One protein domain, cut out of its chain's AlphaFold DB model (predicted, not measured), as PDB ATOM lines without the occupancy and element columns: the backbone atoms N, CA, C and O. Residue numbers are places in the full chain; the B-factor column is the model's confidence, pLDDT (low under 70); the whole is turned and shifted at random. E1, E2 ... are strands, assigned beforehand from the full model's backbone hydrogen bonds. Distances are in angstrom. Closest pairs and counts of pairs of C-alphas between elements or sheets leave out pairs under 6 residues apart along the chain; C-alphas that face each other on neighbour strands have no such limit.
ATOM      1  N   LYS A  34      -3.697  18.028 -50.886       65.44
ATOM      2  CA  LYS A  34      -2.336  17.584 -51.191       65.44
ATOM      3  C   LYS A  34      -1.419  18.038 -50.052       65.44
ATOM      4  O   LYS A  34      -1.269  19.238 -49.842       65.44
ATOM      5  N   THR A  35      -0.808  17.102 -49.330       77.56
ATOM      6  CA  THR A  35       0.191  17.360 -48.276       77.56
ATOM      7  C   THR A  35       1.498  17.858 -48.900       77.56
ATOM      8  O   THR A  35       2.467  17.116 -49.047       77.56
ATOM      9  N   VAL A  36       1.489  19.100 -49.377       88.44
ATOM     10  CA  VAL A  36       2.630  19.761 -50.013       88.44
ATOM     11  C   VAL A  36       2.890  21.082 -49.316       88.44
ATOM     12  O   VAL A  36       1.965  21.840 -49.028       88.44
ATOM     13  N   CYS A  37       4.166  21.351 -49.080       92.25
ATOM     14  CA  CYS A  37       4.652  22.585 -48.498       92.25
ATOM     15  C   CYS A  37       5.424  23.345 -49.580       92.25
ATOM     16  O   CYS A  37       6.276  22.766 -50.255       92.25
ATOM     17  N   SER A  38       5.077  24.616 -49.778       91.25
ATOM     18  CA  SER A  38       5.787  25.531 -50.670       91.25
ATOM     19  C   SER A  38       5.886  26.899 -49.984       91.25
ATOM     20  O   SER A  38       4.912  27.655 -50.024       91.25
ATOM     21  N   PRO A  39       7.029  27.240 -49.358       91.62
ATOM     22  CA  PRO A  39       8.326  26.555 -49.445       91.62
ATOM     23  C   PRO A  39       8.378  25.200 -48.719       91.62
ATOM     24  O   PRO A  39       7.554  24.903 -47.855       91.62
ATOM     25  N   SER A  40       9.342  24.365 -49.111       94.56
ATOM     26  CA  SER A  40       9.620  23.086 -48.450       94.56
ATOM     27  C   SER A  40      10.086  23.304 -47.011       94.56
ATOM     28  O   SER A  40      10.751  24.295 -46.720       94.56
ATOM     29  N   CYS A  41       9.788  22.351 -46.129       96.44
ATOM     30  CA  CYS A  41      10.325  22.355 -44.772       96.44
ATOM     31  C   CYS A  41      11.850  22.173 -44.796       96.44
ATOM     32  O   CYS A  41      12.367  21.302 -45.500       96.44
ATOM     33  N   GLU A  42      12.558  22.972 -44.011       97.19
ATOM     34  CA  GLU A  42      14.007  22.935 -43.844       97.19
ATOM     35  C   GLU A  42      14.414  22.017 -42.680       97.19
ATOM     36  O   GLU A  42      13.575  21.495 -41.943       97.19
ATOM     37  N   ASN A  43      15.722  21.785 -42.527       96.88
ATOM     38  CA  ASN A  43      16.342  21.161 -41.349       96.88
ATOM     39  C   ASN A  43      15.682  19.854 -40.844       96.88
ATOM     40  O   ASN A  43      15.618  19.578 -39.642       96.88
ATOM     41  N   GLY A  44      15.204  19.025 -41.779       94.38
ATOM     42  CA  GLY A  44      14.579  17.731 -41.485       94.38
ATOM     43  C   GLY A  44      13.110  17.807 -41.053       94.38
ATOM     44  O   GLY A  44      12.578  16.820 -40.549       94.38
ATOM     45  N   GLY A  45      12.449  18.953 -41.233       96.62
ATOM     46  CA  GLY A  45      11.017  19.097 -40.993       96.62
ATOM     47  C   GLY A  45      10.167  18.239 -41.938       96.62
ATOM     48  O   GLY A  45      10.516  18.019 -43.098       96.62
ATOM     49  N   THR A  46       9.026  17.754 -41.444       96.31
ATOM     50  CA  THR A  46       8.082  16.925 -42.214       96.31
ATOM     51  C   THR A  46       6.828  17.719 -42.561       96.31
ATOM     52  O   THR A  46       6.211  18.321 -41.687       96.31
ATOM     53  N   CYS A  47       6.411  17.702 -43.828       95.19
ATOM     54  CA  CYS A  47       5.171  18.351 -44.250       95.19
ATOM     55  C   CYS A  47       3.963  17.492 -43.843       95.19
ATOM     56  O   CYS A  47       3.730  16.432 -44.424       95.19
ATOM     57  N   VAL A  48       3.209  17.932 -42.834       94.50
ATOM     58  CA  VAL A  48       2.091  17.160 -42.249       94.50
ATOM     59  C   VAL A  48       0.721  17.611 -42.755       94.50
ATOM     60  O   VAL A  48      -0.251  16.865 -42.672       94.50
ATOM     61  N   ALA A  49       0.643  18.818 -43.313       88.62
ATOM     62  CA  ALA A  49      -0.536  19.370 -43.972       88.62
ATOM     63  C   ALA A  49      -0.089  20.424 -45.008       88.62
ATOM     64  O   ALA A  49       1.092  20.782 -45.024       88.62
ATOM     65  N   PRO A  50      -0.979  20.922 -45.888       87.31
ATOM     66  CA  PRO A  50      -0.624  21.980 -46.830       87.31
ATOM     67  C   PRO A  50       0.063  23.156 -46.121       87.31
ATOM     68  O   PRO A  50      -0.497  23.730 -45.188       87.31
ATOM     69  N   ASN A  51       1.287  23.482 -46.546       87.69
ATOM     70  CA  ASN A  51       2.124  24.548 -45.971       87.69
ATOM     71  C   ASN A  51       2.306  24.482 -44.439       87.69
ATOM     72  O   ASN A  51       2.513  25.508 -43.800       87.69
ATOM     73  N   THR A  52       2.210  23.288 -43.848       93.06
ATOM     74  CA  THR A  52       2.371  23.072 -42.405       93.06
ATOM     75  C   THR A  52       3.516  22.098 -42.152       93.06
ATOM     76  O   THR A  52       3.402  20.901 -42.440       93.06
ATOM     77  N   CYS A  53       4.609  22.616 -41.593       96.25
ATOM     78  CA  CYS A  53       5.798  21.846 -41.248       96.25
ATOM     79  C   CYS A  53       5.778  21.400 -39.780       96.25
ATOM     80  O   CYS A  53       5.555  22.198 -38.874       96.25
ATOM     81  N   LEU A  54       6.054  20.118 -39.549       97.38
ATOM     82  CA  LEU A  54       6.410  19.568 -38.246       97.38
ATOM     83  C   LEU A  54       7.934  19.584 -38.113       97.38
ATOM     84  O   LEU A  54       8.620  18.828 -38.805       97.38
ATOM     85  N   CYS A  55       8.457  20.443 -37.241       97.88
ATOM     86  CA  CYS A  55       9.896  20.599 -37.039       97.88
ATOM     87  C   CYS A  55      10.481  19.544 -36.100       97.88
ATOM     88  O   CYS A  55       9.803  19.002 -35.224       97.88
ATOM     89  N   THR A  56      11.776  19.273 -36.265       96.31
ATOM     90  CA  THR A  56      12.554  18.535 -35.267       96.31
ATOM     91  C   THR A  56      12.721  19.393 -34.009       96.31
ATOM     92  O   THR A  56      12.643  20.617 -34.071       96.31
ATOM     93  N   SER A  57      12.998  18.782 -32.854       95.88
ATOM     94  CA  SER A  57      13.120  19.499 -31.568       95.88
ATOM     95  C   SER A  57      14.212  20.579 -31.532       95.88
ATOM     96  O   SER A  57      14.280  21.360 -30.587       95.88
ATOM     97  N   SER A  58      15.094  20.598 -32.529       96.75
ATOM     98  CA  SER A  58      16.229  21.512 -32.644       96.75
ATOM     99  C   SER A  58      15.955  22.736 -33.522       96.75
ATOM    100  O   SER A  58      16.820  23.605 -33.594       96.75
ATOM    101  N   TYR A  59      14.786  22.817 -34.169       97.25
ATOM    102  CA  TYR A  59      14.405  23.911 -35.063       97.25
ATOM    103  C   TYR A  59      12.952  24.349 -34.827       97.25
ATOM    104  O   TYR A  59      12.132  23.598 -34.307       97.25
ATOM    105  N   THR A  60      12.636  25.586 -35.191       95.44
ATOM    106  CA  THR A  60      11.325  26.227 -35.023       95.44
ATOM    107  C   THR A  60      11.010  27.106 -36.233       95.44
ATOM    108  O   THR A  60      11.805  27.130 -37.164       95.44
ATOM    109  N   ASP A  61       9.894  27.841 -36.178       94.94
ATOM    110  CA  ASP A  61       9.243  28.626 -37.240       94.94
ATOM    111  C   ASP A  61       8.409  27.807 -38.249       94.94
ATOM    112  O   ASP A  61       8.286  26.588 -38.149       94.94
ATOM    113  N   SER A  62       7.744  28.498 -39.183       94.12
ATOM    114  CA  SER A  62       6.819  27.885 -40.149       94.12
ATOM    115  C   SER A  62       7.494  26.981 -41.181       94.12
ATOM    116  O   SER A  62       6.812  26.186 -41.825       94.12
ATOM    117  N   VAL A  63       8.806  27.125 -41.368       96.19
ATOM    118  CA  VAL A  63       9.612  26.373 -42.337       96.19
ATOM    119  C   VAL A  63      10.731  25.577 -41.667       96.19
ATOM    120  O   VAL A  63      11.482  24.909 -42.364       96.19
ATOM    121  N   CYS A  64      10.816  25.577 -40.337       97.25
ATOM    122  CA  CYS A  64      11.882  24.954 -39.558       97.25
ATOM    123  C   CYS A  64      13.274  25.556 -39.824       97.25
ATOM    124  O   CYS A  64      14.275  24.842 -39.752       97.25
ATOM    125  N   GLY A  65      13.349  26.849 -40.149       96.00
ATOM    126  CA  GLY A  65      14.600  27.543 -40.475       96.00
ATOM    127  C   GLY A  65      15.374  28.025 -39.244       96.00
ATOM    128  O   GLY A  65      16.603  28.108 -39.252       96.00
ATOM    129  N   THR A  66      14.670  28.313 -38.153       94.69
ATOM    130  CA  THR A  66      15.253  28.938 -36.963       94.69
ATOM    131  C   THR A  66      15.767  27.883 -35.976       94.69
ATOM    132  O   THR A  66      14.983  27.039 -35.543       94.69
ATOM    133  N   PRO A  67      17.046  27.903 -35.554       96.25
ATOM    134  CA  PRO A  67      17.574  26.947 -34.580       96.25
ATOM    135  C   PRO A  67      17.074  27.224 -33.154       96.25
ATOM    136  O   PRO A  67      16.891  28.371 -32.743       96.25
ATOM    137  N   VAL A  68      16.917  26.160 -32.367       96.31
ATOM    138  CA  VAL A  68      16.522  26.216 -30.954       96.31
ATOM    139  C   VAL A  68      17.749  26.043 -30.053       96.31
ATOM    140  O   VAL A  68      18.541  25.113 -30.219       96.31
ATOM    141  N   CYS A  69      17.887  26.928 -29.064       96.31
ATOM    142  CA  CYS A  69      18.891  26.837 -28.005       96.31
ATOM    143  C   CYS A  69      18.194  26.657 -26.651       96.31
ATOM    144  O   CYS A  69      17.380  27.495 -26.260       96.31
ATOM    145  N   SER A  70      18.528  25.578 -25.939       94.56
ATOM    146  CA  SER A  70      18.028  25.286 -24.594       94.56
ATOM    147  C   SER A  70      19.197  24.922 -23.663       94.56
ATOM    148  O   SER A  70      19.744  23.826 -23.790       94.56
ATOM    149  N   PRO A  71      19.587  25.797 -22.713       92.06
ATOM    150  CA  PRO A  71      18.932  27.058 -22.360       92.06
ATOM    151  C   PRO A  71      19.095  28.142 -23.436       92.06
ATOM    152  O   PRO A  71      19.982  28.080 -24.285       92.06
ATOM    153  N   THR A  72      18.235  29.159 -23.381       90.88
ATOM    154  CA  THR A  72      18.338  30.339 -24.247       90.88
ATOM    155  C   THR A  72      19.695  31.022 -24.075       90.88
ATOM    156  O   THR A  72      20.213  31.107 -22.958       90.88
ATOM    157  N   CYS A  73      20.254  31.556 -25.164       89.44
ATOM    158  CA  CYS A  73      21.539  32.247 -25.121       89.44
ATOM    159  C   CYS A  73      21.502  33.457 -24.173       89.44
ATOM    160  O   CYS A  73      20.588  34.281 -24.222       89.44
ATOM    161  N   GLN A  74      22.506  33.560 -23.303       91.31
ATOM    162  CA  GLN A  74      22.625  34.633 -22.311       91.31
ATOM    163  C   GLN A  74      23.358  35.858 -22.884       91.31
ATOM    164  O   GLN A  74      23.950  35.788 -23.960       91.31
ATOM    165  N   ASN A  75      23.333  36.982 -22.157       85.94
ATOM    166  CA  ASN A  75      24.057  38.220 -22.497       85.94
ATOM    167  C   ASN A  75      23.780  38.743 -23.923       85.94
ATOM    168  O   ASN A  75      24.668  39.291 -24.574       85.94
ATOM    169  N   GLY A  76      22.558  38.538 -24.428       81.25
ATOM    170  CA  GLY A  76      22.159  38.950 -25.778       81.25
ATOM    171  C   GLY A  76      22.724  38.085 -26.911       81.25
ATOM    172  O   GLY A  76      22.618  38.472 -28.071       81.25
ATOM    173  N   GLY A  77      23.332  36.931 -26.622       86.31
ATOM    174  CA  GLY A  77      23.868  36.036 -27.650       86.31
ATOM    175  C   GLY A  77      22.814  35.561 -28.660       86.31
ATOM    176  O   GLY A  77      21.629  35.453 -28.351       86.31
ATOM    177  N   THR A  78      23.249  35.254 -29.885       90.44
ATOM    178  CA  THR A  78      22.385  34.702 -30.945       90.44
ATOM    179  C   THR A  78      22.573  33.188 -31.054       90.44
ATOM    180  O   THR A  78      23.709  32.712 -31.100       90.44
ATOM    181  N   CYS A  79      21.469  32.444 -31.172       93.88
ATOM    182  CA  CYS A  79      21.483  31.019 -31.509       93.88
ATOM    183  C   CYS A  79      21.820  30.854 -33.002       93.88
ATOM    184  O   CYS A  79      20.998  31.173 -33.858       93.88
ATOM    185  N   SER A  80      23.049  30.447 -33.326       93.81
ATOM    186  CA  SER A  80      23.520  30.318 -34.718       93.81
ATOM    187  C   SER A  80      23.298  28.922 -35.297       93.81
ATOM    188  O   SER A  80      23.275  28.749 -36.510       93.81
ATOM    189  N   ALA A  81      23.172  27.928 -34.423       93.50
ATOM    190  CA  ALA A  81      22.857  26.537 -34.722       93.50
ATOM    191  C   ALA A  81      22.235  25.912 -33.458       93.50
ATOM    192  O   ALA A  81      22.308  26.538 -32.392       93.50
ATOM    193  N   PRO A  82      21.638  24.708 -33.525       96.00
ATOM    194  CA  PRO A  82      21.053  24.066 -32.352       96.00
ATOM    195  C   PRO A  82      22.017  24.044 -31.161       96.00
ATOM    196  O   PRO A  82      23.149  23.570 -31.274       96.00
ATOM    197  N   ASN A  83      21.577  24.603 -30.033       95.12
ATOM    198  CA  ASN A  83      22.363  24.753 -28.797       95.12
ATOM    199  C   ASN A  83      23.738  25.436 -28.953       95.12
ATOM    200  O   ASN A  83      24.592  25.319 -28.075       95.12
ATOM    201  N   THR A  84      23.960  26.167 -30.047       94.12
ATOM    202  CA  THR A  84      25.210  26.881 -30.321       94.12
ATOM    203  C   THR A  84      24.959  28.379 -30.244       94.12
ATOM    204  O   THR A  84      24.325  28.969 -31.120       94.12
ATOM    205  N   CYS A  85      25.470  28.995 -29.181       92.25
ATOM    206  CA  CYS A  85      25.371  30.431 -28.965       92.25
ATOM    207  C   CYS A  85      26.628  31.138 -29.467       92.25
ATOM    208  O   CYS A  85      27.748  30.763 -29.130       92.25
ATOM    209  N   THR A  86      26.427  32.210 -30.221       88.81
ATOM    210  CA  THR A  86      27.489  33.157 -30.569       88.81
ATOM    211  C   THR A  86      27.376  34.397 -29.682       88.81
ATOM    212  O   THR A  86      26.256  34.749 -29.282       88.81
ATOM    213  N   PRO A  87      28.502  35.059 -29.338       84.56
ATOM    214  CA  PRO A  87      28.477  36.329 -28.618       84.56
ATOM    215  C   PRO A  87      27.553  37.330 -29.308       84.56
ATOM    216  O   PRO A  87      27.331  37.233 -30.516       84.56
ATOM    217  N   TYR A  88      27.028  38.296 -28.551       72.56
ATOM    218  CA  TYR A  88      26.202  39.357 -29.118       72.56
ATOM    219  C   TYR A  88      26.987  40.103 -30.201       72.56
ATOM    220  O   TYR A  88      27.810  40.975 -29.929       72.56
ATOM    221  N   ALA A  89      26.741  39.740 -31.455       60.97
ATOM    222  CA  ALA A  89      27.074  40.593 -32.566       60.97
ATOM    223  C   ALA A  89      26.065  41.735 -32.506       60.97
ATOM    224  O   ALA A  89      24.857  41.486 -32.569       60.97
TER     225      ALA A  89
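Overview. This is residues 34 to 89 of the 153 residues of the protein "Hypothetical protein" of Adineta steineri (UniProt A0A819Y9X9). This is a loose rod with little regular structure: two small two-stranded hairpins, E1 with E2 and E3 with E4, lie apart along its length, joined by a long looped stretch, residues 55 to 77. Within that stretch a short antiparallel pairing ties residues 59 to 60 to residues 66 to 67. The printed part has 56 residues, with no named helix and four strands in the order E1, E2, E3, E4; both sheets are antiparallel and the class is all strand, though the named elements hold only 14 residues. The radius of gyration of the C-alphas is 13.2 A, and the spans are 44 by 18 by 12 A.

Arrangement. E1, residues 46 to 49, and E2, residues 52 to 54, form an antiparallel hairpin at 140 degrees; N 46 and O 54 are 2.9 A apart, within hydrogen-bond range. E3, residues 78 to 81, and E4, residues 84 to 86, form another antiparallel hairpin, also at 140 degrees, with N 80 and O 84 within hydrogen-bond range at 2.9 A. E2 and E3 are apart.

Along the chain. E1 runs 9.1 A from C-alpha 46 at (8.082, 16.925, -42.214), and E2 6.8 A. E3 runs 9.0 A, and E4 6.7 A to C-alpha 86 at (27.489, 33.157, -30.569).

Size, cuts and confidence. The C-alphas farthest apart, of Lys 34 and Asn 75, are 44.1 A apart. The printed part has no cut. The link from E2 to E3 is long, with 23 residues. The pLDDT is under 70 at residues 34 and 89.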